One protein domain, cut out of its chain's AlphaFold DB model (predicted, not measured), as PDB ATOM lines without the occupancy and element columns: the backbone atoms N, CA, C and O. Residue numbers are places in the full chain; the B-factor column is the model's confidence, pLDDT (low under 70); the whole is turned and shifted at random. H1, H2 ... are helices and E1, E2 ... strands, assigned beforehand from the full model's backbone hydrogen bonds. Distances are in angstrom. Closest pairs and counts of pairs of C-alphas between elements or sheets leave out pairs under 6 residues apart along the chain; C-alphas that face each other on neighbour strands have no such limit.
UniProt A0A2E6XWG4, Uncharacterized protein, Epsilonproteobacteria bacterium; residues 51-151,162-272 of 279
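Overview. This is residues 51 to 151 and 162 to 272 of the 279 residues of an uncharacterized protein of Epsilonproteobacteria bacterium (UniProt A0A2E6XWG4). A small sheet of three strands, E1, E3 and E2, has two long helices, H2 and H4, packed over one face as two layers, and beyond H4 lies a cluster of further helices. There H5 crosses H4 steeply, and two helical hairpins, H6 with H7 and H9 with H10, pack on each other through H6 and H10, while the small H1 packs on H2 away from that cluster. The printed part has 212 residues with eleven named helices and three named strands, in the order H1 H2 E1 E2 E3 H3 H4 H5 H6 H7 H8 H9 H10 H11. The sheet, in the order E1 E3 E2, is mixed, and the class is mostly helix. The whole is compact and rounded, with a radius of gyration of the C-alphas of 17.1 A and spans of 51 by 44 by 34 A.

Arrangement. H1, residues 58 to 62, touches H2, residues 67 to 87, which meets it with residues 69 to 77 alone; their closest C-alphas, of Cys 62 and Ala 70, are 4.9 A apart. The strands follow: E1, residues 94 to 98, E2, residues 108 to 111, and E3, residues 116 to 119. E1 and E3 are parallel, with N 96 and O 117, 2.9 A apart, within hydrogen-bond range. E2 and E3 form an antiparallel hairpin, with N 111 and O 116, 2.8 A apart, within hydrogen-bond range. Residues 55 to 56 pair antiparallel with residues 97 to 98 of E1. H2 is on the sheet; its closest C-alphas to E1 are those of Ala 77 and Leu 95, 7.6 A apart. H1 only grazes the sheet with residues 58 to 61, as does H3, residues 121 to 124, with residues 121 to 123. H4, residues 129 to 148, is the hub, touching four other helices. It is on the sheet at a height of 8.7 A, over E2 and only just over E3, where 3 of its C-alphas fall, and runs along the strands at 12 degrees to E2 on the local plane. H4 touches H2 at a steep tilt of 38 degrees, only just past shallow, the same way; the closest C-alphas are those of Lys 84 and Leu 140, 6.9 A apart. H5, residues 162 to 178, touches H4 at a steep tilt of 53 degrees, opposite ways, closest at the C-alphas of His 138 and Ala 171, 4.7 A apart. H6, residues 182 to 198, touches H4 about perpendicular, at 84 degrees, closest at the C-alphas of Ser 130 and Cys 184, 5.2 A apart. H6 and H7, residues 209 to 218, form a helical hairpin at a shallow tilt of 8 degrees; the closest C-alphas, of Gln 189 and Arg 209, are 5.3 A apart. H9, residues 232 to 245, and H10, residues 250 to 264, form another at 23 degrees, closest at the C-alphas of Ala 243 and Ile 253, 5.6 A apart. H10 touches H6, closest at the C-alphas of Val 190 and Phe 254, 6.4 A apart. H11, residues 269 to 272, touches H2 and H8, residues 226 to 229; the closest C-alphas of H8 and H11, of Glu 226 and Asp 270, are 5.0 A apart. Every O i to N i+4 pair is within hydrogen-bond range in H1, H2, H4, H5 and H10, against 10 of 13 in H6, 3 of 6 in H7 and 9 of 10 in H9.

Along the chain. H1 begins with C-alpha 58 at (162.224, 136.915, 139.945). H2 is 30.0 A long, H4 29.1 A, H6 25.1 A and H5 24.0 A. H11 ends with C-alpha 272 at (154.823, 118.002, 143.834).

Size, cuts and confidence. The two C-alphas farthest apart, of Thr 150 and Ile 245, are 53.5 A apart. Residues 152 to 161 are not printed; C-alphas 151 and 162 are 19.2 A apart across the cut. Of the links that are printed whole, none is long. The mean pLDDT of the printed part is 78.0, and residues 51 to 68, 100 to 106, 150 to 151, 193 to 205, 232 to 248 and 250 to 251 are under 70.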
ATOM      1  N   LYS A  51     152.663 152.514 143.610       39.62
ATOM      2  CA  LYS A  51     152.937 152.451 145.066       39.62
ATOM      3  C   LYS A  51     152.663 151.081 145.696       39.62
ATOM      4  O   LYS A  51     152.701 150.967 146.924       39.62
ATOM      5  N   CYS A  52     152.431 150.038 144.898       48.28
ATOM      6  CA  CYS A  52     152.621 148.673 145.389       48.28
ATOM      7  C   CYS A  52     154.046 148.536 145.943       48.28
ATOM      8  O   CYS A  52     154.952 149.233 145.480       48.28
ATOM      9  N   TYR A  53     154.226 147.693 146.968       52.28
ATOM     10  CA  TYR A  53     155.522 147.393 147.587       52.28
ATOM     11  C   TYR A  53     156.634 147.394 146.536       52.28
ATOM     12  O   TYR A  53     156.422 146.914 145.424       52.28
ATOM     13  N   GLN A  54     157.803 147.960 146.853       57.78
ATOM     14  CA  GLN A  54     158.931 147.892 145.927       57.78
ATOM     15  C   GLN A  54     159.266 146.412 145.712       57.78
ATOM     16  O   GLN A  54     159.928 145.790 146.539       57.78
ATOM     17  N   CYS A  55     158.747 145.858 144.628       59.69
ATOM     18  CA  CYS A  55     158.849 144.462 144.274       59.69
ATOM     19  C   CYS A  55     159.845 144.325 143.139       59.69
ATOM     20  O   CYS A  55     159.883 145.150 142.226       59.69
ATOM     21  N   TYR A  56     160.625 143.262 143.191       64.81
ATOM     22  CA  TYR A  56     161.468 142.847 142.086       64.81
ATOM     23  C   TYR A  56     160.795 141.694 141.352       64.81
ATOM     24  O   TYR A  56     160.089 140.876 141.962       64.81
ATOM     25  N   THR A  57     161.033 141.611 140.045       66.12
ATOM     26  CA  THR A  57     160.725 140.382 139.313       66.12
ATOM     27  C   THR A  57     161.698 139.287 139.748       66.12
ATOM     28  O   THR A  57     162.800 139.574 140.221       66.12
ATOM     29  N   LEU A  58     161.314 138.017 139.616       63.91
ATOM     30  CA  LEU A  58     162.224 136.915 139.945       63.91
ATOM     31  C   LEU A  58     163.492 136.941 139.081       63.91
ATOM     32  O   LEU A  58     164.575 136.673 139.599       63.91
ATOM     33  N   ASP A  59     163.379 137.367 137.822       63.03
ATOM     34  CA  ASP A  59     164.510 137.535 136.903       63.03
ATOM     35  C   ASP A  59     165.526 138.571 137.427       63.03
ATOM     36  O   ASP A  59     166.744 138.344 137.401       63.03
ATOM     37  N   ASP A  60     165.039 139.672 138.012       63.31
ATOM     38  CA  ASP A  60     165.886 140.701 138.633       63.31
ATOM     39  C   ASP A  60     166.683 140.177 139.838       63.31
ATOM     40  O   ASP A  60     167.734 140.721 140.179       63.31
ATOM     41  N   ILE A  61     166.196 139.130 140.509       60.53
ATOM     42  CA  ILE A  61     166.803 138.593 141.736       60.53
ATOM     43  C   ILE A  61     167.719 137.419 141.419       60.53
ATOM     44  O   ILE A  61     168.823 137.329 141.965       60.53
ATOM     45  N   CYS A  62     167.299 136.534 140.516       59.75
ATOM     46  CA  CYS A  62     168.125 135.434 140.033       59.75
ATOM     47  C   CYS A  62     169.452 135.952 139.458       59.75
ATOM     48  O   CYS A  62     170.498 135.362 139.713       59.75
ATOM     49  N   SER A  63     169.435 137.106 138.786       57.88
ATOM     50  CA  SER A  63     170.637 137.749 138.237       57.88
ATOM     51  C   SER A  63     171.579 138.375 139.281       57.88
ATOM     52  O   SER A  63     172.726 138.680 138.958       57.88
ATOM     53  N   ARG A  64     171.135 138.562 140.534       58.59
ATOM     54  CA  ARG A  64     171.873 139.301 141.584       58.59
ATOM     55  C   ARG A  64     172.226 138.466 142.817       58.59
ATOM     56  O   ARG A  64     172.749 139.007 143.790       58.59
ATOM     57  N   THR A  65     171.929 137.167 142.817       62.88
ATOM     58  CA  THR A  65     172.089 136.294 143.991       62.88
ATOM     59  C   THR A  65     173.138 135.201 143.779       62.88
ATOM     60  O   THR A  65     173.476 134.836 142.658       62.88
ATOM     61  N   ASN A  66     173.684 134.667 144.879       68.56
ATOM     62  CA  ASN A  66     174.587 133.511 144.844       68.56
ATOM     63  C   ASN A  66     173.899 132.305 144.150       68.56
ATOM     64  O   ASN A  66     172.705 132.093 144.387       68.56
ATOM     65  N   PRO A  67     174.635 131.472 143.384       65.25
ATOM     66  CA  PRO A  67     174.113 130.281 142.700       65.25
ATOM     67  C   PRO A  67     173.168 129.379 143.514       65.25
ATOM     68  O   PRO A  67     172.180 128.876 142.979       65.25
ATOM     69  N   SER A  68     173.422 129.179 144.813       66.38
ATOM     70  CA  SER A  68     172.544 128.360 145.665       66.38
ATOM     71  C   SER A  68     171.165 128.998 145.878       66.38
ATOM     72  O   SER A  68     170.161 128.289 145.950       66.38
ATOM     73  N   ASN A  69     171.106 130.325 145.978       70.81
ATOM     74  CA  ASN A  69     169.852 131.064 146.111       70.81
ATOM     75  C   ASN A  69     169.142 131.164 144.760       70.81
ATOM     76  O   ASN A  69     167.932 130.964 144.712       70.81
ATOM     77  N   ALA A  70     169.890 131.349 143.669       74.88
ATOM     78  CA  ALA A  70     169.346 131.325 142.313       74.88
ATOM     79  C   ALA A  70     168.631 129.995 142.011       74.88
ATOM     80  O   ALA A  70     167.517 129.997 141.497       74.88
ATOM     81  N   LYS A  71     169.200 128.852 142.427       82.62
ATOM     82  CA  LYS A  71     168.549 127.539 142.269       82.62
ATOM     83  C   LYS A  71     167.218 127.436 143.023       82.62
ATOM     84  O   LYS A  71     166.269 126.873 142.492       82.62
ATOM     85  N   ARG A  72     167.145 127.953 144.256       82.81
ATOM     86  CA  ARG A  72     165.911 127.942 145.065       82.81
ATOM     87  C   ARG A  72     164.854 128.903 144.521       82.81
ATOM     88  O   ARG A  72     163.672 128.595 144.577       82.81
ATOM     89  N   LEU A  73     165.279 130.043 143.983       83.31
ATOM     90  CA  LEU A  73     164.393 131.007 143.332       83.31
ATOM     91  C   LEU A  73     163.830 130.460 142.021       83.31
ATOM     92  O   LEU A  73     162.633 130.589 141.786       83.31
ATOM     93  N   GLN A  74     164.660 129.799 141.211       86.56
ATOM     94  CA  GLN A  74     164.196 129.125 140.001       86.56
ATOM     95  C   GLN A  74     163.218 127.996 140.339       86.56
ATOM     96  O   GLN A  74     162.154 127.912 139.740       86.56
ATOM     97  N   ASP A  75     163.541 127.172 141.339       91.88
ATOM     98  CA  ASP A  75     162.644 126.120 141.822       91.88
ATOM     99  C   ASP A  75     161.287 126.686 142.269       91.88
ATOM    100  O   ASP A  75     160.245 126.141 141.916       91.88
ATOM    101  N   LEU A  76     161.289 127.821 142.971       91.06
ATOM    102  CA  LEU A  76     160.073 128.543 143.334       91.06
ATOM    103  C   LEU A  76     159.289 129.036 142.114       91.06
ATOM    104  O   LEU A  76     158.077 128.833 142.067       91.06
ATOM    105  N   ALA A  77     159.955 129.651 141.138       90.12
ATOM    106  CA  ALA A  77     159.318 130.116 139.909       90.12
ATOM    107  C   ALA A  77     158.650 128.954 139.151       90.12
ATOM    108  O   ALA A  77     157.471 129.027 138.802       90.12
ATOM    109  N   ASP A  78     159.384 127.854 138.966       93.06
ATOM    110  CA  ASP A  78     158.923 126.665 138.248       93.06
ATOM    111  C   ASP A  78     157.729 126.012 138.959       93.06
ATOM    112  O   ASP A  78     156.735 125.641 138.326       93.06
ATOM    113  N   VAL A  79     157.811 125.894 140.289       95.94
ATOM    114  CA  VAL A  79     156.727 125.371 141.125       95.94
ATOM    115  C   VAL A  79     155.506 126.275 141.036       95.94
ATOM    116  O   VAL A  79     154.410 125.773 140.809       95.94
ATOM    117  N   PHE A  80     155.669 127.590 141.154       95.25
ATOM    118  CA  PHE A  80     154.553 128.523 141.057       95.25
ATOM    119  C   PHE A  80     153.840 128.427 139.705       95.25
ATOM    120  O   PHE A  80     152.617 128.289 139.663       95.25
ATOM    121  N   GLU A  81     154.587 128.399 138.600       93.88
ATOM    122  CA  GLU A  81     154.015 128.221 137.263       93.88
ATOM    123  C   GLU A  81     153.300 126.874 137.110       93.88
ATOM    124  O   GLU A  81     152.226 126.801 136.500       93.88
ATOM    125  N   TYR A  82     153.850 125.802 137.688       96.00
ATOM    126  CA  TYR A  82     153.184 124.503 137.740       96.00
ATOM    127  C   TYR A  82     151.850 124.583 138.498       96.00
ATOM    128  O   TYR A  82     150.819 124.154 137.971       96.00
ATOM    129  N   LEU A  83     151.846 125.152 139.708       96.50
ATOM    130  CA  LEU A  83     150.651 125.261 140.549       96.50
ATOM    131  C   LEU A  83     149.585 126.151 139.896       96.50
ATOM    132  O   LEU A  83     148.422 125.752 139.825       96.50
ATOM    133  N   LYS A  84     149.984 127.296 139.327       93.94
ATOM    134  CA  LYS A  84     149.109 128.216 138.582       93.94
ATOM    135  C   LYS A  84     148.388 127.499 137.439       93.94
ATOM    136  O   LYS A  84     147.165 127.588 137.318       93.94
ATOM    137  N   LYS A  85     149.127 126.724 136.633       93.31
ATOM    138  CA  LYS A  85     148.556 125.919 135.537       93.31
ATOM    139  C   LYS A  85     147.588 124.858 136.055       93.31
ATOM    140  O   LYS A  85     146.533 124.652 135.460       93.31
ATOM    141  N   LYS A  86     147.924 124.188 137.161       95.50
ATOM    142  CA  LYS A  86     147.064 123.159 137.762       95.50
ATOM    143  C   LYS A  86     145.795 123.727 138.389       95.50
ATOM    144  O   LYS A  86     144.765 123.069 138.300       95.50
ATOM    145  N   ARG A  87     145.835 124.946 138.941       92.81
ATOM    146  CA  ARG A  87     144.643 125.620 139.483       92.81
ATOM    147  C   ARG A  87     143.668 126.094 138.398       92.81
ATOM    148  O   ARG A  87     142.508 126.346 138.713       92.81
ATOM    149  N   LYS A  88     144.103 126.159 137.130       91.56
ATOM    150  CA  LYS A  88     143.288 126.589 135.977       91.56
ATOM    151  C   LYS A  88     142.672 127.974 136.215       91.56
ATOM    152  O   LYS A  88     141.450 128.143 136.214       91.56
ATOM    153  N   LEU A  89     143.533 128.950 136.483       86.56
ATOM    154  CA  LEU A  89     143.131 130.350 136.563       86.56
ATOM    155  C   LEU A  89     142.888 130.887 135.139       86.56
ATOM    156  O   LEU A  89     143.678 130.659 134.226       86.56
ATOM    157  N   SER A  90     141.754 131.549 134.959       85.75
ATOM    158  CA  SER A  90     141.295 132.284 133.778       85.75
ATOM    159  C   SER A  90     142.092 133.558 133.484       85.75
ATOM    160  O   SER A  90     142.046 134.053 132.359       85.75
ATOM    161  N   PHE A  91     142.842 134.080 134.459       83.94
ATOM    162  CA  PHE A  91     143.761 135.200 134.263       83.94
ATOM    163  C   PHE A  91     145.187 134.861 134.697       83.94
ATOM    164  O   PHE A  91     145.439 133.940 135.477       83.94
ATOM    165  N   ASN A  92     146.149 135.628 134.184       86.44
ATOM    166  CA  ASN A  92     147.542 135.463 134.566       86.44
ATOM    167  C   ASN A  92     147.787 136.047 135.963       86.44
ATOM    168  O   ASN A  92     147.605 137.246 136.168       86.44
ATOM    169  N   VAL A  93     148.240 135.202 136.887       89.19
ATOM    170  CA  VAL A  93     148.758 135.619 138.194       89.19
ATOM    171  C   VAL A  93     150.279 135.671 138.131       89.19
ATOM    172  O   VAL A  93     150.914 134.702 137.711       89.19
ATOM    173  N   GLY A  94     150.856 136.799 138.539       88.50
ATOM    174  CA  GLY A  94     152.306 136.970 138.653       88.50
ATOM    175  C   GLY A  94     152.866 136.492 139.995       88.50
ATOM    176  O   GLY A  94     152.129 136.343 140.967       88.50
ATOM    177  N   LEU A  95     154.184 136.322 140.062       88.56
ATOM    178  CA  LEU A  95     154.926 136.104 141.305       88.56
ATOM    179  C   LEU A  95     155.946 137.233 141.478       88.56
ATOM    180  O   LEU A  95     156.711 137.525 140.556       88.56
ATOM    181  N   LYS A  96     155.941 137.888 142.641       86.12
ATOM    182  CA  LYS A  96     156.776 139.062 142.933       86.12
ATOM    183  C   LYS A  96     157.464 138.913 144.278       86.12
ATOM    184  O   LYS A  96     156.806 138.567 145.251       86.12
ATOM    185  N   LEU A  97     158.752 139.240 144.361       81.31
ATOM    186  CA  LEU A  97     159.445 139.338 145.649       81.31
ATOM    187  C   LEU A  97     159.432 140.783 146.132       81.31
ATOM    188  O   LEU A  97     160.014 141.669 145.502       81.31
ATOM    189  N   CYS A  98     158.810 140.998 147.279       78.31
ATOM    190  CA  CYS A  98     158.770 142.280 147.958       78.31
ATOM    191  C   CYS A  98     160.109 142.599 148.620       78.31
ATOM    192  O   CYS A  98     160.791 141.726 149.167       78.31
ATOM    193  N   LYS A  99     160.466 143.885 148.654       70.69
ATOM    194  CA  LYS A  99     161.430 144.376 149.642       70.69
ATOM    195  C   LYS A  99     160.857 144.190 151.041       70.69
ATOM    196  O   LYS A  99     159.681 144.448 151.271       70.69
ATOM    197  N   HIS A 100     161.725 143.765 151.950       61.19
ATOM    198  CA  HIS A 100     161.399 143.547 153.352       61.19
ATOM    199  C   HIS A 100     160.760 144.799 153.960       61.19
ATOM    200  O   HIS A 100     161.341 145.886 153.886       61.19
ATOM    201  N   ASN A 101     159.584 144.646 154.559       52.81
ATOM    202  CA  ASN A 101     158.840 145.737 155.163       52.81
ATOM    203  C   ASN A 101     158.207 145.263 156.489       52.81
ATOM    204  O   ASN A 101     156.995 145.104 156.612       52.81
ATOM    205  N   SER A 102     159.058 145.118 157.518       51.06
ATOM    206  CA  SER A 102     158.757 144.840 158.946       51.06
ATOM    207  C   SER A 102     158.886 143.385 159.433       51.06
ATOM    208  O   SER A 102     158.953 142.441 158.659       51.06
ATOM    209  N   GLN A 103     158.958 143.214 160.763       49.00
ATOM    210  CA  GLN A 103     159.199 141.937 161.457       49.00
ATOM    211  C   GLN A 103     157.964 141.016 161.589       49.00
ATOM    212  O   GLN A 103     158.084 139.953 162.190       49.00
ATOM    213  N   ASN A 104     156.801 141.386 161.039       51.38
ATOM    214  CA  ASN A 104     155.531 140.651 161.203       51.38
ATOM    215  C   ASN A 104     154.920 140.171 159.867       51.38
ATOM    216  O   ASN A 104     153.703 140.023 159.754       51.38
ATOM    217  N   GLU A 105     155.746 139.971 158.841       61.66
ATOM    218  CA  GLU A 105     155.296 139.537 157.514       61.66
ATOM    219  C   GLU A 105     154.952 138.038 157.519       61.66
ATOM    220  O   GLU A 105     155.735 137.219 157.997       61.66
ATOM    221  N   GLY A 106     153.777 137.683 156.982       65.25
ATOM    222  CA  GLY A 106     153.454 136.296 156.635       65.25
ATOM    223  C   GLY A 106     154.353 135.769 155.503       65.25
ATOM    224  O   GLY A 106     155.143 136.530 154.941       65.25
ATOM    225  N   PRO A 107     154.245 134.480 155.133       73.88
ATOM    226  CA  PRO A 107     155.119 133.883 154.119       73.88
ATOM    227  C   PRO A 107     154.946 134.554 152.748       73.88
ATOM    228  O   PRO A 107     155.922 134.905 152.079       73.88
ATOM    229  N   CYS A 108     153.699 134.760 152.343       85.12
ATOM    230  CA  CYS A 108     153.309 135.455 151.128       85.12
ATOM    231  C   CYS A 108     151.866 135.947 151.260       85.12
ATOM    232  O   CYS A 108     151.209 135.636 152.250       85.12
ATOM    233  N   PHE A 109     151.401 136.732 150.291       85.62
ATOM    234  CA  PHE A 109     149.989 137.086 150.149       85.62
ATOM    235  C   PHE A 109     149.634 137.331 148.682       85.62
ATOM    236  O   PHE A 109     150.468 137.783 147.894       85.62
ATOM    237  N   TYR A 110     148.390 137.074 148.311       88.12
ATOM    238  CA  TYR A 110     147.841 137.448 147.022       88.12
ATOM    239  C   TYR A 110     147.321 138.888 147.048       88.12
ATOM    240  O   TYR A 110     146.503 139.284 147.876       88.12
ATOM    241  N   SER A 111     147.774 139.679 146.084       83.31
ATOM    242  CA  SER A 111     147.284 141.023 145.819       83.31
ATOM    243  C   SER A 111     146.329 140.980 144.630       83.31
ATOM    244  O   SER A 111     146.739 140.772 143.484       83.31
ATOM    245  N   SER A 112     145.041 141.222 144.892       79.56
ATOM    246  CA  SER A 112     144.023 141.351 143.838       79.56
ATOM    247  C   SER A 112     144.271 142.561 142.937       79.56
ATOM    248  O   SER A 112     143.872 142.547 141.778       79.56
ATOM    249  N   TYR A 113     144.965 143.578 143.456       73.50
ATOM    250  CA  TYR A 113     145.228 144.836 142.768       73.50
ATOM    251  C   TYR A 113     146.127 144.666 141.540       73.50
ATOM    252  O   TYR A 113     145.796 145.121 140.451       73.50
ATOM    253  N   ASP A 114     147.254 143.980 141.704       75.94
ATOM    254  CA  ASP A 114     148.210 143.728 140.623       75.94
ATOM    255  C   ASP A 114     148.216 142.265 140.164       75.94
ATOM    256  O   ASP A 114     149.078 141.869 139.376       75.94
ATOM    257  N   ARG A 115     147.232 141.482 140.636       84.56
ATOM    258  CA  ARG A 115     147.027 140.059 140.338       84.56
ATOM    259  C   ARG A 115     148.325 139.273 140.514       84.56
ATOM    260  O   ARG A 115     148.775 138.568 139.610       84.56
ATOM    261  N   SER A 116     148.957 139.423 141.674       87.56
ATOM    262  CA  SER A 116     150.228 138.764 141.962       87.56
ATOM    263  C   SER A 116     150.271 138.152 143.350       87.56
ATOM    264  O   SER A 116     149.726 138.704 144.303       87.56
ATOM    265  N   VAL A 117     150.942 137.010 143.460       90.31
ATOM    266  CA  VAL A 117     151.397 136.493 144.747       90.31
ATOM    267  C   VAL A 117     152.700 137.199 145.089       90.31
ATOM    268  O   VAL A 117     153.666 137.185 144.322       90.31
ATOM    269  N   GLN A 118     152.703 137.853 146.239       87.38
ATOM    270  CA  GLN A 118     153.801 138.639 146.763       87.38
ATOM    271  C   GLN A 118     154.485 137.846 147.874       87.38
ATOM    272  O   GLN A 118     153.878 137.546 148.899       87.38
ATOM    273  N   ILE A 119     155.742 137.470 147.650       85.06
ATOM    274  CA  ILE A 119     156.584 136.743 148.609       85.06
ATOM    275  C   ILE A 119     157.520 137.728 149.319       85.06
ATOM    276  O   ILE A 119     157.948 138.719 148.723       85.06
ATOM    277  N   PHE A 120     157.885 137.443 150.567       79.81
ATOM    278  CA  PHE A 120     158.842 138.249 151.337       79.81
ATOM    279  C   PHE A 120     160.171 137.511 151.540       79.81
ATOM    280  O   PHE A 120     160.216 136.287 151.444       79.81
ATOM    281  N   PRO A 121     161.281 138.193 151.875       74.81
ATOM    282  CA  PRO A 121     162.552 137.514 152.148       74.81
ATOM    283  C   PRO A 121     162.481 136.498 153.304       74.81
ATOM    284  O   PRO A 121     163.207 135.500 153.303       74.81
ATOM    285  N   THR A 122     161.580 136.714 154.267       75.00
ATOM    286  CA  THR A 122     161.290 135.775 155.365       75.00
ATOM    287  C   THR A 122     160.772 134.431 154.857       75.00
ATOM    288  O   THR A 122     161.092 133.408 155.463       75.00
ATOM    289  N   PHE A 123     160.108 134.398 153.693       77.19
ATOM    290  CA  PHE A 123     159.669 133.177 153.009       77.19
ATOM    291  C   PHE A 123     160.795 132.148 152.900       77.19
ATOM    292  O   PHE A 123     160.572 130.963 153.101       77.19
ATOM    293  N   PHE A 124     162.030 132.588 152.639       76.88
ATOM    294  CA  PHE A 124     163.174 131.694 152.445       76.88
ATOM    295  C   PHE A 124     163.889 131.290 153.733       76.88
ATOM    296  O   PHE A 124     164.664 130.335 153.707       76.88
ATOM    297  N   THR A 125     163.681 132.025 154.825       74.06
ATOM    298  CA  THR A 125     164.500 131.907 156.042       74.06
ATOM    299  C   THR A 125     163.723 131.444 157.268       74.06
ATOM    300  O   THR A 125     164.345 130.938 158.200       74.06
ATOM    301  N   GLN A 126     162.396 131.593 157.277       76.62
ATOM    302  CA  GLN A 126     161.560 131.329 158.454       76.62
ATOM    303  C   GLN A 126     160.556 130.186 158.269       76.62
ATOM    304  O   GLN A 126     160.032 129.694 159.262       76.62
ATOM    305  N   TYR A 127     160.323 129.742 157.032       82.31
ATOM    306  CA  TYR A 127     159.311 128.735 156.712       82.31
ATOM    307  C   TYR A 127     159.946 127.482 156.122       82.31
ATOM    308  O   TYR A 127     160.840 127.571 155.270       82.31
ATOM    309  N   SER A 128     159.454 126.309 156.522       87.50
ATOM    310  CA  SER A 128     159.839 125.053 155.881       87.50
ATOM    311  C   SER A 128     159.364 125.004 154.436       87.50
ATOM    312  O   SER A 128     158.450 125.705 154.009       87.50
ATOM    313  N   THR A 129     159.971 124.137 153.647       91.25
ATOM    314  CA  THR A 129     159.636 123.973 152.238       91.25
ATOM    315  C   THR A 129     158.230 123.381 152.056       91.25
ATOM    316  O   THR A 129     157.572 123.672 151.057       91.25
ATOM    317  N   SER A 130     157.722 122.618 153.031       92.62
ATOM    318  CA  SER A 130     156.317 122.186 153.063       92.62
ATOM    319  C   SER A 130     155.339 123.320 153.395       92.62
ATOM    320  O   SER A 130     154.254 123.337 152.818       92.62
ATOM    321  N   GLU A 131     155.713 124.267 154.262       90.31
ATOM    322  CA  GLU A 131     154.915 125.478 154.528       90.31
ATOM    323  C   GLU A 131     154.905 126.415 153.326       90.31
ATOM    324  O   GLU A 131     153.843 126.861 152.913       90.31
ATOM    325  N   LYS A 132     156.063 126.639 152.696       91.62
ATOM    326  CA  LYS A 132     156.172 127.430 151.462       91.62
ATOM    327  C   LYS A 132     155.197 126.928 150.392       91.62
ATOM    328  O   LYS A 132     154.471 127.716 149.794       91.62
ATOM    329  N   LEU A 133     155.151 125.609 150.177       95.62
ATOM    330  CA  LEU A 133     154.223 124.990 149.228       95.62
ATOM    331  C   LEU A 133     152.756 125.195 149.627       95.62
ATOM    332  O   LEU A 133     151.932 125.497 148.764       95.62
ATOM    333  N   PHE A 134     152.436 125.029 150.912       94.69
ATOM    334  CA  PHE A 134     151.091 125.263 151.430       94.69
ATOM    335  C   PHE A 134     150.656 126.715 151.202       94.69
ATOM    336  O   PHE A 134     149.587 126.943 150.646       94.69
ATOM    337  N   SER A 135     151.508 127.688 151.538       92.88
ATOM    338  CA  SER A 135     151.209 129.109 151.353       92.88
ATOM    339  C   SER A 135     150.973 129.455 149.883       92.88
ATOM    340  O   SER A 135     150.008 130.136 149.571       92.88
ATOM    341  N   LEU A 136     151.767 128.924 148.945       95.31
ATOM    342  CA  LEU A 136     151.511 129.160 147.518       95.31
ATOM    343  C   LEU A 136     150.170 128.578 147.048       95.31
ATOM    344  O   LEU A 136     149.496 129.196 146.228       95.31
ATOM    345  N   LEU A 137     149.782 127.398 147.540       96.44
ATOM    346  CA  LEU A 137     148.470 126.812 147.241       96.44
ATOM    347  C   LEU A 137     147.334 127.673 147.806       96.44
ATOM    348  O   LEU A 137     146.368 127.925 147.092       96.44
ATOM    349  N   HIS A 138     147.485 128.140 149.045       94.38
ATOM    350  CA  HIS A 138     146.543 129.027 149.725       94.38
ATOM    351  C   HIS A 138     146.347 130.336 148.938       94.38
ATOM    352  O   HIS A 138     145.228 130.668 148.550       94.38
ATOM    353  N   GLU A 139     147.430 131.027 148.568       93.50
ATOM    354  CA  GLU A 139     147.332 132.286 147.814       93.50
ATOM    355  C   GLU A 139     146.767 132.107 146.395       93.50
ATOM    356  O   GLU A 139     146.092 132.989 145.860       93.50
ATOM    357  N   LEU A 140     147.008 130.954 145.763       95.00
ATOM    358  CA  LEU A 140     146.376 130.631 144.482       95.00
ATOM    359  C   LEU A 140     144.873 130.358 144.628       95.00
ATOM    360  O   LEU A 140     144.134 130.590 143.666       95.00
ATOM    361  N   GLU A 141     144.402 129.915 145.798       94.12
ATOM    362  CA  GLU A 141     142.964 129.845 146.064       94.12
ATOM    363  C   GLU A 141     142.361 131.231 146.236       94.12
ATOM    364  O   GLU A 141     141.309 131.487 145.655       94.12
ATOM    365  N   HIS A 142     143.051 132.168 146.886       90.75
ATOM    366  CA  HIS A 142     142.617 133.568 146.893       90.75
ATOM    367  C   HIS A 142     142.536 134.165 145.483       90.75
ATOM    368  O   HIS A 142     141.578 134.873 145.156       90.75
ATOM    369  N   ALA A 143     143.471 133.819 144.595       91.12
ATOM    370  CA  ALA A 143     143.356 134.187 143.186       91.12
ATOM    371  C   ALA A 143     142.128 133.549 142.512       91.12
ATOM    372  O   ALA A 143     141.445 134.212 141.730       91.12
ATOM    373  N   LYS A 144     141.791 132.294 142.837       91.12
ATOM    374  CA  LYS A 144     140.588 131.628 142.311       91.12
ATOM    375  C   LYS A 144     139.297 132.232 142.864       91.12
ATOM    376  O   LYS A 144     138.336 132.411 142.118       91.12
ATOM    377  N   GLN A 145     139.266 132.570 144.147       88.75
ATOM    378  CA  GLN A 145     138.161 133.284 144.778       88.75
ATOM    379  C   GLN A 145     137.965 134.653 144.123       88.75
ATOM    380  O   GLN A 145     136.820 135.031 143.866       88.75
ATOM    381  N   HIS A 146     139.055 135.340 143.751       85.88
ATOM    382  CA  HIS A 146     138.980 136.572 142.965       85.88
ATOM    383  C   HIS A 146     138.229 136.351 141.642       85.88
ATOM    384  O   HIS A 146     137.373 137.163 141.334       85.88
ATOM    385  N   GLU A 147     138.428 135.239 140.917       84.38
ATOM    386  CA  GLU A 147     137.666 134.930 139.682       84.38
ATOM    387  C   GLU A 147     136.172 134.724 139.914       84.38
ATOM    388  O   GLU A 147     135.341 135.139 139.108       84.38
ATOM    389  N   ARG A 148     135.829 134.021 140.998       80.81
ATOM    390  CA  ARG A 148     134.431 133.724 141.351       80.81
ATOM    391  C   ARG A 148     133.714 134.972 141.848       80.81
ATOM    392  O   ARG A 148     132.490 135.085 141.757       80.81
ATOM    393  N   SER A 149     134.474 135.897 142.416       70.44
ATOM    394  CA  SER A 149     133.987 137.186 142.849       70.44
ATOM    395  C   SER A 149     133.970 138.137 141.652       70.44
ATOM    396  O   SER A 149     134.938 138.279 140.923       70.44
ATOM    397  N   THR A 150     132.880 138.856 141.427       60.38
ATOM    398  CA  THR A 150     132.979 140.077 140.619       60.38
ATOM    399  C   THR A 150     134.001 140.992 141.303       60.38
ATOM    400  O   THR A 150     133.784 141.267 142.483       60.38
ATOM    401  N   ALA A 151     135.047 141.445 140.602       52.00
ATOM    402  CA  ALA A 151     136.127 142.347 141.044       52.00
ATOM    403  C   ALA A 151     135.804 143.238 142.264       52.00
ATOM    404  O   ALA A 151     136.540 143.304 143.247       52.00
ATOM    405  N   ALA A 162     132.975 137.486 159.136       78.19
ATOM    406  CA  ALA A 162     132.647 136.092 158.841       78.19
ATOM    407  C   ALA A 162     132.906 135.708 157.373       78.19
ATOM    408  O   ALA A 162     133.440 134.636 157.120       78.19
ATOM    409  N   GLU A 163     132.579 136.581 156.414       79.50
ATOM    410  CA  GLU A 163     132.864 136.329 154.994       79.50
ATOM    411  C   GLU A 163     134.368 136.268 154.721       79.50
ATOM    412  O   GLU A 163     134.797 135.426 153.950       79.50
ATOM    413  N   LEU A 164     135.165 137.145 155.340       77.00
ATOM    414  CA  LEU A 164     136.625 137.092 155.201       77.00
ATOM    415  C   LEU A 164     137.180 135.787 155.782       77.00
ATOM    416  O   LEU A 164     137.978 135.119 155.149       77.00
ATOM    417  N   MET A 165     136.698 135.386 156.957       82.25
ATOM    418  CA  MET A 165     137.119 134.143 157.611       82.25
ATOM    419  C   MET A 165     136.754 132.891 156.822       82.25
ATOM    420  O   MET A 165     137.475 131.903 156.891       82.25
ATOM    421  N   GLN A 166     135.636 132.927 156.101       84.88
ATOM    422  CA  GLN A 166     135.229 131.824 155.246       84.88
ATOM    423  C   GLN A 166     136.171 131.663 154.046       84.88
ATOM    424  O   GLN A 166     136.492 130.530 153.700       84.88
ATOM    425  N   ASP A 167     136.626 132.770 153.448       86.00
ATOM    426  CA  ASP A 167     137.583 132.734 152.337       86.00
ATOM    427  C   ASP A 167     138.941 132.170 152.783       86.00
ATOM    428  O   ASP A 167     139.496 131.322 152.091       86.00
ATOM    429  N   GLU A 168     139.449 132.598 153.946       86.69
ATOM    430  CA  GLU A 168     140.694 132.067 154.532       86.69
ATOM    431  C   GLU A 168     140.571 130.563 154.826       86.69
ATOM    432  O   GLU A 168     141.460 129.782 154.487       86.69
ATOM    433  N   TYR A 169     139.434 130.135 155.394       88.06
ATOM    434  CA  TYR A 169     139.192 128.721 155.683       88.06
ATOM    435  C   TYR A 169     139.131 127.894 154.400       88.06
ATOM    436  O   TYR A 169     139.689 126.804 154.351       88.06
ATOM    437  N   GLU A 170     138.458 128.390 153.359       90.25
ATOM    438  CA  GLU A 170     138.403 127.723 152.054       90.25
ATOM    439  C   GLU A 170     139.793 127.630 151.407       90.25
ATOM    440  O   GLU A 170     140.126 126.589 150.840       90.25
ATOM    441  N   ALA A 171     140.624 128.670 151.530       91.44
ATOM    442  CA  ALA A 171     141.996 128.658 151.029       91.44
ATOM    443  C   ALA A 171     142.868 127.615 151.749       91.44
ATOM    444  O   ALA A 171     143.573 126.836 151.097       91.44
ATOM    445  N   ASP A 172     142.758 127.522 153.076       92.50
ATOM    446  CA  ASP A 172     143.427 126.479 153.859       92.50
ATOM    447  C   ASP A 172     142.897 125.073 153.537       92.50
ATOM    448  O   ASP A 172     143.675 124.122 153.408       92.50
ATOM    449  N   ASP A 173     141.582 124.928 153.360       93.56
ATOM    450  CA  ASP A 173     140.920 123.667 153.015       93.56
ATOM    451  C   ASP A 173     141.357 123.165 151.637       93.56
ATOM    452  O   ASP A 173     141.717 121.993 151.478       93.56
ATOM    453  N   PHE A 174     141.453 124.065 150.660       95.31
ATOM    454  CA  PHE A 174     142.023 123.771 149.352       95.31
ATOM    455  C   PHE A 174     143.491 123.332 149.453       95.31
ATOM    456  O   PHE A 174     143.869 122.289 148.904       95.31
ATOM    457  N   ALA A 175     144.330 124.085 150.168       95.44
ATOM    458  CA  ALA A 175     145.751 123.771 150.285       95.44
ATOM    459  C   ALA A 175     145.982 122.418 150.987       95.44
ATOM    460  O   ALA A 175     146.720 121.565 150.477       95.44
ATOM    461  N   ALA A 176     145.295 122.174 152.106       94.69
ATOM    462  CA  ALA A 176     145.395 120.930 152.867       94.69
ATOM    463  C   ALA A 176     144.829 119.729 152.098       94.69
ATOM    464  O   ALA A 176     145.446 118.663 152.075       94.69
ATOM    465  N   SER A 177     143.689 119.889 151.421       95.38
ATOM    466  CA  SER A 177     143.107 118.817 150.608       95.38
ATOM    467  C   SER A 177     143.965 118.485 149.387       95.38
ATOM    468  O   SER A 177     143.989 117.324 148.969       95.38
ATOM    469  N   THR A 178     144.720 119.445 148.849       96.69
ATOM    470  CA  THR A 178     145.594 119.230 147.688       96.69
ATOM    471  C   THR A 178     146.846 118.421 148.037       96.69
ATOM    472  O   THR A 178     147.320 117.616 147.227       96.69
ATOM    473  N   ILE A 179     147.389 118.585 149.245       95.94
ATOM    474  CA  ILE A 179     148.595 117.882 149.700       95.94
ATOM    475  C   ILE A 179     148.234 116.474 150.190       95.94
ATOM    476  O   ILE A 179     147.526 116.314 151.176       95.94
ATOM    477  N   LYS A 180     148.776 115.429 149.546       95.19
ATOM    478  CA  LYS A 180     148.586 114.032 149.997       95.19
ATOM    479  C   LYS A 180     149.759 113.436 150.769       95.19
ATOM    480  O   LYS A 180     149.634 112.335 151.289       95.19
ATOM    481  N   CYS A 181     150.877 114.158 150.877       93.44
ATOM    482  CA  CYS A 181     152.006 113.702 151.678       93.44
ATOM    483  C   CYS A 181     151.709 113.883 153.178       93.44
ATOM    484  O   CYS A 181     151.622 115.028 153.636       93.44
ATOM    485  N   PRO A 182     151.623 112.799 153.975       90.38
ATOM    486  CA  PRO A 182     151.330 112.886 155.409       90.38
ATOM    487  C   PRO A 182     152.421 113.628 156.195       90.38
ATOM    488  O   PRO A 182     152.139 114.215 157.239       90.38
ATOM    489  N   VAL A 183     153.669 113.625 155.706       89.62
ATOM    490  CA  VAL A 183     154.775 114.407 156.285       89.62
ATOM    491  C   VAL A 183     154.553 115.893 156.076       89.62
ATOM    492  O   VAL A 183     154.532 116.627 157.059       89.62
ATOM    493  N   CYS A 184     154.295 116.328 154.841       92.38
ATOM    494  CA  CYS A 184     153.996 117.729 154.555       92.38
ATOM    495  C   CYS A 184     152.794 118.235 155.370       92.38
ATOM    496  O   CYS A 184     152.863 119.323 155.933       92.38
ATOM    497  N   LEU A 185     151.717 117.446 155.485       91.69
ATOM    498  CA  LEU A 185     150.543 117.826 156.284       91.69
ATOM    499  C   LEU A 185     150.869 117.974 157.774       91.69
ATOM    500  O   LEU A 185     150.444 118.940 158.400       91.69
ATOM    501  N   LYS A 186     151.652 117.054 158.349       87.50
ATOM    502  CA  LYS A 186     152.063 117.139 159.759       87.50
ATOM    503  C   LYS A 186     153.037 118.285 160.024       87.50
ATOM    504  O   LYS A 186     152.946 118.897 161.081       87.50
ATOM    505  N   VAL A 187     153.934 118.604 159.087       87.56
ATOM    506  CA  VAL A 187     154.796 119.797 159.180       87.56
ATOM    507  C   VAL A 187     153.936 121.062 159.251       87.56
ATOM    508  O   VAL A 187     154.093 121.845 160.183       87.56
ATOM    509  N   ASN A 188     152.956 121.203 158.352       88.44
ATOM    510  CA  ASN A 188     152.021 122.332 158.361       88.44
ATOM    511  C   ASN A 188     151.155 122.376 159.640       88.44
ATOM    512  O   ASN A 188     151.018 123.428 160.256       88.44
ATOM    513  N   GLN A 189     150.665 121.227 160.120       86.31
ATOM    514  CA  GLN A 189     149.948 121.130 161.401       86.31
ATOM    515  C   GLN A 189     150.810 121.580 162.597       86.31
ATOM    516  O   GLN A 189     150.305 122.131 163.574       86.31
ATOM    517  N   VAL A 190     152.116 121.307 162.564       80.06
ATOM    518  CA  VAL A 190     153.051 121.730 163.615       80.06
ATOM    519  C   VAL A 190     153.351 123.232 163.505       80.06
ATOM    520  O   VAL A 190     153.522 123.877 164.536       80.06
ATOM    521  N   ALA A 191     153.296 123.820 162.308       76.44
ATOM    522  CA  ALA A 191     153.392 125.268 162.097       76.44
ATOM    523  C   ALA A 191     152.233 126.081 162.656       76.44
ATOM    524  O   ALA A 191     152.453 127.148 163.241       76.44
ATOM    525  N   THR A 192     151.012 125.553 162.607       74.25
ATOM    526  CA  THR A 192     149.874 126.249 163.219       74.25
ATOM    527  C   THR A 192     149.999 126.338 164.744       74.25
ATOM    528  O   THR A 192     149.555 127.321 165.332       74.25
ATOM    529  N   LEU A 193     150.687 125.388 165.401       65.31
ATOM    530  CA  LEU A 193     150.892 125.411 166.858       65.31
ATOM    531  C   LEU A 193     151.655 126.648 167.345       65.31
ATOM    532  O   LEU A 193     151.361 127.141 168.431       65.31
ATOM    533  N   LEU A 194     152.626 127.162 166.583       58.06
ATOM    534  CA  LEU A 194     153.334 128.385 166.974       58.06
ATOM    535  C   LEU A 194     152.479 129.637 166.814       58.06
ATOM    536  O   LEU A 194     152.552 130.535 167.656       58.06
ATOM    537  N   SER A 195     151.649 129.671 165.773       56.66
ATOM    538  CA  SER A 195     150.676 130.746 165.576       56.66
ATOM    539  C   SER A 195     149.664 130.785 166.730       56.66
ATOM    540  O   SER A 195     149.354 131.863 167.235       56.66
ATOM    541  N   ASP A 196     149.243 129.610 167.214       51.31
ATOM    542  CA  ASP A 196     148.307 129.451 168.336       51.31
ATOM    543  C   ASP A 196     148.939 129.748 169.712       51.31
ATOM    544  O   ASP A 196     148.269 130.250 170.616       51.31
ATOM    545  N   LEU A 197     150.232 129.446 169.902       47.97
ATOM    546  CA  LEU A 197     150.945 129.674 171.170       47.97
ATOM    547  C   LEU A 197     151.454 131.115 171.328       47.97
ATOM    548  O   LEU A 197     151.566 131.597 172.456       47.97
ATOM    549  N   GLY A 198     151.750 131.803 170.221       44.56
ATOM    550  CA  GLY A 198     152.205 133.199 170.211       44.56
ATOM    551  C   GLY A 198     151.073 134.231 170.233       44.56
ATOM    552  O   GLY A 198     151.312 135.390 170.567       44.56
ATOM    553  N   ASN A 199     149.839 133.831 169.912       40.69
ATOM    554  CA  ASN A 199     148.693 134.731 169.833       40.69
ATOM    555  C   ASN A 199     147.425 134.038 170.357       40.69
ATOM    556  O   ASN A 199     146.877 133.152 169.714       40.69
ATOM    557  N   LYS A 200     146.881 134.499 171.497       35.59
ATOM    558  CA  LYS A 200     145.557 134.066 172.015       35.59
ATOM    559  C   LYS A 200     144.403 134.340 171.038       35.59
ATOM    560  O   LYS A 200     143.294 133.848 171.228       35.59
ATOM    561  N   SER A 201     144.660 135.118 169.997       38.28
ATOM    562  CA  SER A 201     143.893 135.139 168.766       38.28
ATOM    563  C   SER A 201     144.492 134.126 167.787       38.28
ATOM    564  O   SER A 201     145.128 134.536 166.817       38.28
ATOM    565  N   ALA A 202     144.283 132.824 168.012       43.00
ATOM    566  CA  ALA A 202     144.197 131.890 166.891       43.00
ATOM    567  C   ALA A 202     143.220 132.559 165.920       43.00
ATOM    568  O   ALA A 202     142.055 132.788 166.270       43.00
ATOM    569  N   LYS A 203     143.758 133.122 164.835       52.81
ATOM    570  CA  LYS A 203     143.054 134.094 164.004       52.81
ATOM    571  C   LYS A 203     141.815 133.373 163.489       52.81
ATOM    572  O   LYS A 203     141.934 132.436 162.710       52.81
ATOM    573  N   LYS A 204     140.636 133.746 163.999       54.16
ATOM    574  CA  LYS A 204     139.354 133.202 163.539       54.16
ATOM    575  C   LYS A 204     139.396 133.190 161.997       54.16
ATOM    576  O   LYS A 204     139.757 134.214 161.426       54.16
ATOM    577  N   GLY A 205     139.117 132.051 161.363       56.69
ATOM    578  CA  GLY A 205     139.181 131.872 159.903       56.69
ATOM    579  C   GLY A 205     140.317 130.985 159.383       56.69
ATOM    580  O   GLY A 205     140.119 130.345 158.364       56.69
ATOM    581  N   TYR A 206     141.443 130.863 160.090       72.94
ATOM    582  CA  TYR A 206     142.545 129.977 159.677       72.94
ATOM    583  C   TYR A 206     142.425 128.582 160.295       72.94
ATOM    584  O   TYR A 206     141.806 128.405 161.351       72.94
ATOM    585  N   PHE A 207     143.059 127.596 159.665       79.56
ATOM    586  CA  PHE A 207     143.130 126.234 160.178       79.56
ATOM    587  C   PHE A 207     143.816 126.165 161.539       79.56
ATOM    588  O   PHE A 207     144.955 126.595 161.730       79.56
ATOM    589  N   SER A 208     143.138 125.512 162.477       77.50
ATOM    590  CA  SER A 208     143.740 125.045 163.716       77.50
ATOM    591  C   SER A 208     144.407 123.685 163.513       77.50
ATOM    592  O   SER A 208     144.160 122.963 162.543       77.50
ATOM    593  N   ARG A 209     145.167 123.240 164.519       76.81
ATOM    594  CA  ARG A 209     145.708 121.872 164.549       76.81
ATOM    595  C   ARG A 209     144.645 120.788 164.305       76.81
ATOM    596  O   ARG A 209     144.965 119.747 163.725       76.81
ATOM    597  N   LYS A 210     143.412 120.993 164.783       82.56
ATOM    598  CA  LYS A 210     142.327 120.008 164.644       82.56
ATOM    599  C   LYS A 210     141.847 119.901 163.199       82.56
ATOM    600  O   LYS A 210     141.534 118.797 162.763       82.56
ATOM    601  N   ASP A 211     141.861 121.003 162.455       87.12
ATOM    602  CA  ASP A 211     141.409 121.042 161.062       87.12
ATOM    603  C   ASP A 211     142.313 120.211 160.145       87.12
ATOM    604  O   ASP A 211     141.824 119.523 159.254       87.12
ATOM    605  N   TYR A 212     143.618 120.160 160.429       87.12
ATOM    606  CA  TYR A 212     144.558 119.290 159.713       87.12
ATOM    607  C   TYR A 212     144.326 117.795 159.952       87.12
ATOM    608  O   TYR A 212     144.695 116.978 159.107       87.12
ATOM    609  N   GLN A 213     143.744 117.406 161.092       86.44
ATOM    610  CA  GLN A 213     143.670 115.997 161.478       86.44
ATOM    611  C   GLN A 213     142.823 115.183 160.492       86.44
ATOM    612  O   GLN A 213     143.245 114.103 160.090       86.44
ATOM    613  N   LYS A 214     141.705 115.747 160.005       91.50
ATOM    614  CA  LYS A 214     140.851 115.093 158.996       91.50
ATOM    615  C   LYS A 214     141.623 114.769 157.708       91.50
ATOM    616  O   LYS A 214     141.388 113.737 157.092       91.50
ATOM    617  N   TYR A 215     142.574 115.625 157.329       91.62
ATOM    618  CA  TYR A 215     143.420 115.424 156.153       91.62
ATOM    619  C   TYR A 215     144.497 114.379 156.386       91.62
ATOM    620  O   TYR A 215     144.723 113.534 155.528       91.62
ATOM    621  N   ILE A 216     145.134 114.422 157.554       88.44
ATOM    622  CA  ILE A 216     146.165 113.460 157.947       88.44
ATOM    623  C   ILE A 216     145.583 112.045 158.044       88.44
ATOM    624  O   ILE A 216     146.232 111.098 157.608       88.44
ATOM    625  N   ASP A 217     144.370 111.900 158.577       87.06
ATOM    626  CA  ASP A 217     143.711 110.601 158.731       87.06
ATOM    627  C   ASP A 217     143.198 110.043 157.393       87.06
ATOM    628  O   ASP A 217     143.095 108.829 157.226       87.06
ATOM    629  N   ALA A 218     142.893 110.919 156.431       87.12
ATOM    630  CA  ALA A 218     142.385 110.536 155.116       87.12
ATOM    631  C   ALA A 218     143.479 110.145 154.106       87.12
ATOM    632  O   ALA A 218     143.164 109.570 153.062       87.12
ATOM    633  N   VAL A 219     144.750 110.478 154.360       87.44
ATOM    634  CA  VAL A 219     145.853 110.146 153.446       87.44
ATOM    635  C   VAL A 219     146.467 108.789 153.774       87.44
ATOM    636  O   VAL A 219     146.706 108.447 154.929       87.44
ATOM    637  N   ASP A 220     146.789 108.020 152.734       84.00
ATOM    638  CA  ASP A 220     147.590 106.810 152.895       84.00
ATOM    639  C   ASP A 220     148.999 107.190 153.379       84.00
ATOM    640  O   ASP A 220     149.696 107.996 152.756       84.00
ATOM    641  N   ASN A 221     149.444 106.570 154.476       80.00
ATOM    642  CA  ASN A 221     150.785 106.753 155.027       80.00
ATOM    643  C   ASN A 221     151.905 106.395 154.029       80.00
ATOM    644  O   ASN A 221     153.038 106.849 154.204       80.00
ATOM    645  N   SER A 222     151.603 105.607 152.993       82.25
ATOM    646  CA  SER A 222     152.525 105.271 151.900       82.25
ATOM    647  C   SER A 222     152.657 106.374 150.836       82.25
ATOM    648  O   SER A 222     153.611 106.362 150.053       82.25
ATOM    649  N   CYS A 223     151.753 107.363 150.816       88.31
ATOM    650  CA  CYS A 223     151.704 108.436 149.821       88.31
ATOM    651  C   CYS A 223     152.755 109.526 150.095       88.31
ATOM    652  O   CYS A 223     152.439 110.693 150.311       88.31
ATOM    653  N   LEU A 224     154.032 109.152 150.122       91.06
ATOM    654  CA  LEU A 224     155.139 110.066 150.397       91.06
ATOM    655  C   LEU A 224     155.592 110.791 149.124       91.06
ATOM    656  O   LEU A 224     155.709 110.194 148.048       91.06
ATOM    657  N   CYS A 225     155.863 112.093 149.247       93.62
ATOM    658  CA  CYS A 225     156.444 112.869 148.154       93.62
ATOM    659  C   CYS A 225     157.916 112.508 147.938       93.62
ATOM    660  O   CYS A 225     158.526 111.884 148.802       93.62
ATOM    661  N   GLU A 226     158.496 112.894 146.800       93.44
ATOM    662  CA  GLU A 226     159.878 112.545 146.447       93.44
ATOM    663  C   GLU A 226     160.883 112.911 147.544       93.44
ATOM    664  O   GLU A 226     161.726 112.088 147.902       93.44
ATOM    665  N   ALA A 227     160.721 114.085 148.161       91.00
ATOM    666  CA  ALA A 227     161.531 114.492 149.306       91.00
ATOM    667  C   ALA A 227     161.437 113.469 150.457       91.00
ATOM    668  O   ALA A 227     162.443 113.047 151.029       91.00
ATOM    669  N   HIS A 228     160.227 113.023 150.793       90.25
ATOM    670  CA  HIS A 228     159.976 112.201 151.974       90.25
ATOM    671  C   HIS A 228     159.975 110.687 151.722       90.25
ATOM    672  O   HIS A 228     159.961 109.942 152.698       90.25
ATOM    673  N   LYS A 229     160.049 110.196 150.479       87.94
ATOM    674  CA  LYS A 229     160.030 108.750 150.167       87.94
ATOM    675  C   LYS A 229     161.121 107.958 150.888       87.94
ATOM    676  O   LYS A 229     160.844 106.897 151.437       87.94
ATOM    677  N   ASN A 230     162.339 108.496 150.936       78.81
ATOM    678  CA  ASN A 230     163.494 107.782 151.492       78.81
ATOM    679  C   ASN A 230     163.716 108.047 152.990       78.81
ATOM    680  O   ASN A 230     164.385 107.268 153.661       78.81
ATOM    681  N   ASN A 231     163.150 109.134 153.527       72.38
ATOM    682  CA  ASN A 231     163.457 109.623 154.876       72.38
ATOM    683  C   ASN A 231     162.222 109.872 155.760       72.38
ATOM    684  O   ASN A 231     162.381 110.138 156.949       72.38
ATOM    685  N   GLY A 232     160.995 109.762 155.241       64.12
ATOM    686  CA  GLY A 232     159.765 110.169 155.936       64.12
ATOM    687  C   GLY A 232     159.501 109.407 157.238       64.12
ATOM    688  O   GLY A 232     159.098 109.992 158.241       64.12
ATOM    689  N   ALA A 233     159.817 108.109 157.281       60.50
ATOM    690  CA  ALA A 233     159.679 107.310 158.501       60.50
ATOM    691  C   ALA A 233     160.725 107.670 159.580       60.50
ATOM    692  O   ALA A 233     160.432 107.611 160.779       60.50
ATOM    693  N   GLN A 234     161.942 108.058 159.177       65.50
ATOM    694  CA  GLN A 234     162.988 108.516 160.101       65.50
ATOM    695  C   GLN A 234     162.756 109.960 160.561       65.50
ATOM    696  O   GLN A 234     163.002 110.257 161.731       65.50
ATOM    697  N   PHE A 235     162.227 110.813 159.679       66.62
ATOM    698  CA  PHE A 235     161.832 112.193 159.955       66.62
ATOM    699  C   PHE A 235     160.958 112.268 161.210       66.62
ATOM    700  O   PHE A 235     161.323 112.909 162.197       66.62
ATOM    701  N   PHE A 236     159.861 111.501 161.234       61.78
ATOM    702  CA  PHE A 236     158.968 111.475 162.391       61.78
ATOM    703  C   PHE A 236     159.623 110.888 163.630       61.78
ATOM    704  O   PHE A 236     159.513 111.465 164.709       61.78
ATOM    705  N   LYS A 237     160.337 109.764 163.491       60.81
ATOM    706  CA  LYS A 237     160.991 109.126 164.636       60.81
ATOM    707  C   LYS A 237     162.016 110.040 165.295       60.81
ATOM    708  O   LYS A 237     162.147 109.963 166.507       60.81
ATOM    709  N   LYS A 238     162.734 110.878 164.541       62.88
ATOM    710  CA  LYS A 238     163.799 111.748 165.063       62.88
ATOM    711  C   LYS A 238     163.259 113.076 165.598       62.88
ATOM    712  O   LYS A 238     163.631 113.456 166.709       62.88
ATOM    713  N   ALA A 239     162.361 113.732 164.859       57.75
ATOM    714  CA  ALA A 239     161.786 115.015 165.260       57.75
ATOM    715  C   ALA A 239     160.852 114.873 166.479       57.75
ATOM    716  O   ALA A 239     160.984 115.624 167.443       57.75
ATOM    717  N   TYR A 240     160.001 113.836 166.516       54.25
ATOM    718  CA  TYR A 240     159.139 113.583 167.680       54.25
ATOM    719  C   TYR A 240     159.875 112.922 168.859       54.25
ATOM    720  O   TYR A 240     159.528 113.217 170.000       54.25
ATOM    721  N   ARG A 241     160.918 112.089 168.657       54.50
ATOM    722  CA  ARG A 241     161.679 111.539 169.808       54.50
ATOM    723  C   ARG A 241     162.334 112.633 170.634       54.50
ATOM    724  O   ARG A 241     162.281 112.566 171.858       54.50
ATOM    725  N   LYS A 242     162.971 113.611 169.983       52.31
ATOM    726  CA  LYS A 242     163.604 114.738 170.685       52.31
ATOM    727  C   LYS A 242     162.587 115.524 171.516       52.31
ATOM    728  O   LYS A 242     162.895 115.878 172.652       52.31
ATOM    729  N   ALA A 243     161.377 115.701 170.982       48.03
ATOM    730  CA  ALA A 243     160.253 116.329 171.672       48.03
ATOM    731  C   ALA A 243     159.799 115.572 172.929       48.03
ATOM    732  O   ALA A 243     159.396 116.192 173.904       48.03
ATOM    733  N   THR A 244     159.882 114.240 172.925       46.38
ATOM    734  CA  THR A 244     159.498 113.402 174.077       46.38
ATOM    735  C   THR A 244     160.615 113.157 175.094       46.38
ATOM    736  O   THR A 244     160.321 112.802 176.230       46.38
ATOM    737  N   ILE A 245     161.888 113.296 174.705       50.53
ATOM    738  CA  ILE A 245     163.045 112.946 175.555       50.53
ATOM    739  C   ILE A 245     163.665 114.184 176.227       50.53
ATOM    740  O   ILE A 245     164.345 114.057 177.241       50.53
ATOM    741  N   SER A 246     163.429 115.390 175.703       50.16
ATOM    742  CA  SER A 246     164.001 116.627 176.246       50.16
ATOM    743  C   SER A 246     162.935 117.533 176.866       50.16
ATOM    744  O   SER A 246     161.801 117.568 176.404       50.16
ATOM    745  N   LYS A 247     163.314 118.334 177.875       57.97
ATOM    746  CA  LYS A 247     162.532 119.485 178.380       57.97
ATOM    747  C   LYS A 247     162.441 120.633 177.347       57.97
ATOM    748  O   LYS A 247     162.393 121.797 177.734       57.97
ATOM    749  N   ALA A 248     162.526 120.328 176.051       61.28
ATOM    750  CA  ALA A 248     162.498 121.323 174.989       61.28
ATOM    751  C   ALA A 248     161.147 122.036 174.976       61.28
ATOM    752  O   ALA A 248     160.098 121.417 175.176       61.28
ATOM    753  N   SER A 249     161.178 123.344 174.733       70.06
ATOM    754  CA  SER A 249     159.948 124.099 174.542       70.06
ATOM    755  C   SER A 249     159.258 123.650 173.249       70.06
ATOM    756  O   SER A 249     159.904 123.166 172.314       70.06
ATOM    757  N   THR A 250     157.942 123.851 173.146       67.69
ATOM    758  CA  THR A 250     157.200 123.590 171.898       67.69
ATOM    759  C   THR A 250     157.799 124.342 170.701       67.69
ATOM    760  O   THR A 250     157.755 123.840 169.579       67.69
ATOM    761  N   ALA A 251     158.418 125.504 170.938       69.00
ATOM    762  CA  ALA A 251     159.091 126.291 169.910       69.00
ATOM    763  C   ALA A 251     160.386 125.649 169.392       69.00
ATOM    764  O   ALA A 251     160.652 125.695 168.191       69.00
ATOM    765  N   ASP A 252     161.158 124.994 170.258       72.81
ATOM    766  CA  ASP A 252     162.380 124.291 169.848       72.81
ATOM    767  C   ASP A 252     162.050 123.040 169.027       72.81
ATOM    768  O   ASP A 252     162.670 122.781 167.998       72.81
ATOM    769  N   ILE A 253     161.019 122.298 169.446       70.44
ATOM    770  CA  ILE A 253     160.509 121.125 168.721       70.44
ATOM    771  C   ILE A 253     160.054 121.526 167.318       70.44
ATOM    772  O   ILE A 253     160.375 120.854 166.339       70.44
ATOM    773  N   PHE A 254     159.328 122.636 167.221       70.94
ATOM    774  CA  PHE A 254     158.874 123.186 165.955       70.94
ATOM    775  C   PHE A 254     160.038 123.557 165.032       70.94
ATOM    776  O   PHE A 254     160.075 123.132 163.877       70.94
ATOM    777  N   LYS A 255     161.011 124.313 165.554       75.06
ATOM    778  CA  LYS A 255     162.183 124.731 164.785       75.06
ATOM    779  C   LYS A 255     162.958 123.517 164.269       75.06
ATOM    780  O   LYS A 255     163.398 123.519 163.123       75.06
ATOM    781  N   ASP A 256     163.072 122.464 165.076       77.06
ATOM    782  CA  ASP A 256     163.680 121.198 164.665       77.06
ATOM    783  C   ASP A 256     162.877 120.498 163.552       77.06
ATOM    784  O   ASP A 256     163.482 120.009 162.598       77.06
ATOM    785  N   VAL A 257     161.538 120.477 163.624       77.50
ATOM    786  CA  VAL A 257     160.668 119.912 162.571       77.50
ATOM    787  C   VAL A 257     160.816 120.681 161.253       77.50
ATOM    788  O   VAL A 257     161.009 120.051 160.212       77.50
ATOM    789  N   ILE A 258     160.781 122.018 161.293       77.06
ATOM    790  CA  ILE A 258     160.992 122.875 160.114       77.06
ATOM    791  C   ILE A 258     162.363 122.628 159.494       77.06
ATOM    792  O   ILE A 258     162.472 122.381 158.292       77.06
ATOM    793  N   ASN A 259     163.411 122.689 160.317       80.00
ATOM    794  CA  ASN A 259     164.783 122.553 159.842       80.00
ATOM    795  C   ASN A 259     165.014 121.178 159.219       80.00
ATOM    796  O   ASN A 259     165.725 121.059 158.223       80.00
ATOM    797  N   GLU A 260     164.417 120.136 159.796       82.62
ATOM    798  CA  GLU A 260     164.522 118.791 159.253       82.62
ATOM    799  C   GLU A 260     163.791 118.671 157.907       82.62
ATOM    800  O   GLU A 260     164.276 117.956 157.030       82.62
ATOM    801  N   ASP A 261     162.675 119.382 157.694       87.31
ATOM    802  CA  ASP A 261     161.940 119.331 156.420       87.31
ATOM    803  C   ASP A 261     162.775 119.949 155.291       87.31
ATOM    804  O   ASP A 261     162.943 119.350 154.223       87.31
ATOM    805  N   ASP A 262     163.394 121.097 155.568       84.44
ATOM    806  CA  ASP A 262     164.330 121.753 154.651       84.44
ATOM    807  C   ASP A 262     165.609 120.935 154.432       84.44
ATOM    808  O   ASP A 262     166.176 120.950 153.335       84.44
ATOM    809  N   ARG A 263     166.063 120.182 155.445       84.94
ATOM    810  CA  ARG A 263     167.234 119.298 155.339       84.94
ATOM    811  C   ARG A 263     166.971 118.099 154.433       84.94
ATOM    812  O   ARG A 263     167.885 117.665 153.735       84.94
ATOM    813  N   VAL A 264     165.758 117.541 154.467       86.81
ATOM    814  CA  VAL A 264     165.384 116.404 153.613       86.81
ATOM    815  C   VAL A 264     165.399 116.816 152.142       86.81
ATOM    816  O   VAL A 264     165.975 116.111 151.316       86.81
ATOM    817  N   SER A 265     164.823 117.974 151.827       89.12
ATOM    818  CA  SER A 265     165.077 118.681 150.574       89.12
ATOM    819  C   SER A 265     164.661 120.136 150.708       89.12
ATOM    820  O   SER A 265     163.527 120.423 151.090       89.12
ATOM    821  N   SER A 266     165.543 121.047 150.296       87.19
ATOM    822  CA  SER A 266     165.236 122.480 150.225       87.19
ATOM    823  C   SER A 266     164.532 122.903 148.928       87.19
ATOM    824  O   SER A 266     164.368 124.098 148.697       87.19
ATOM    825  N   LEU A 267     164.189 121.949 148.051       91.56
ATOM    826  CA  LEU A 267     163.482 122.202 146.795       91.56
ATOM    827  C   LEU A 267     161.998 121.853 146.954       91.56
ATOM    828  O   LEU A 267     161.636 120.753 147.383       91.56
ATOM    829  N   MET A 268     161.120 122.786 146.604       93.81
ATOM    830  CA  MET A 268     159.674 122.588 146.622       93.81
ATOM    831  C   MET A 268     159.221 121.608 145.547       93.81
ATOM    832  O   MET A 268     158.270 120.865 145.790       93.81
ATOM    833  N   LYS A 269     159.903 121.538 144.393       95.94
ATOM    834  CA  LYS A 269     159.500 120.618 143.314       95.94
ATOM    835  C   LYS A 269     159.439 119.153 143.758       95.94
ATOM    836  O   LYS A 269     158.583 118.400 143.297       95.94
ATOM    837  N   ASP A 270     160.272 118.772 144.725       94.50
ATOM    838  CA  ASP A 270     160.337 117.409 145.268       94.50
ATOM    839  C   ASP A 270     159.081 117.041 146.089       94.50
ATOM    840  O   ASP A 270     158.878 115.884 146.458       94.50
ATOM    841  N   ARG A 271     158.204 118.013 146.367       94.94
ATOM    842  CA  ARG A 271     156.925 117.825 147.066       94.94
ATOM    843  C   ARG A 271     155.728 117.719 146.114       94.94
ATOM    844  O   ARG A 271     154.634 117.362 146.548       94.94
ATOM    845  N   LEU A 272     155.919 117.961 144.812       96.62
ATOM    846  CA  LEU A 272     154.823 118.002 143.834       96.62
ATOM    847  C   LEU A 272     154.223 116.627 143.507       96.62
ATOM    848  O   LEU A 272     153.058 116.547 143.118       96.62
TER     849      LEU A 272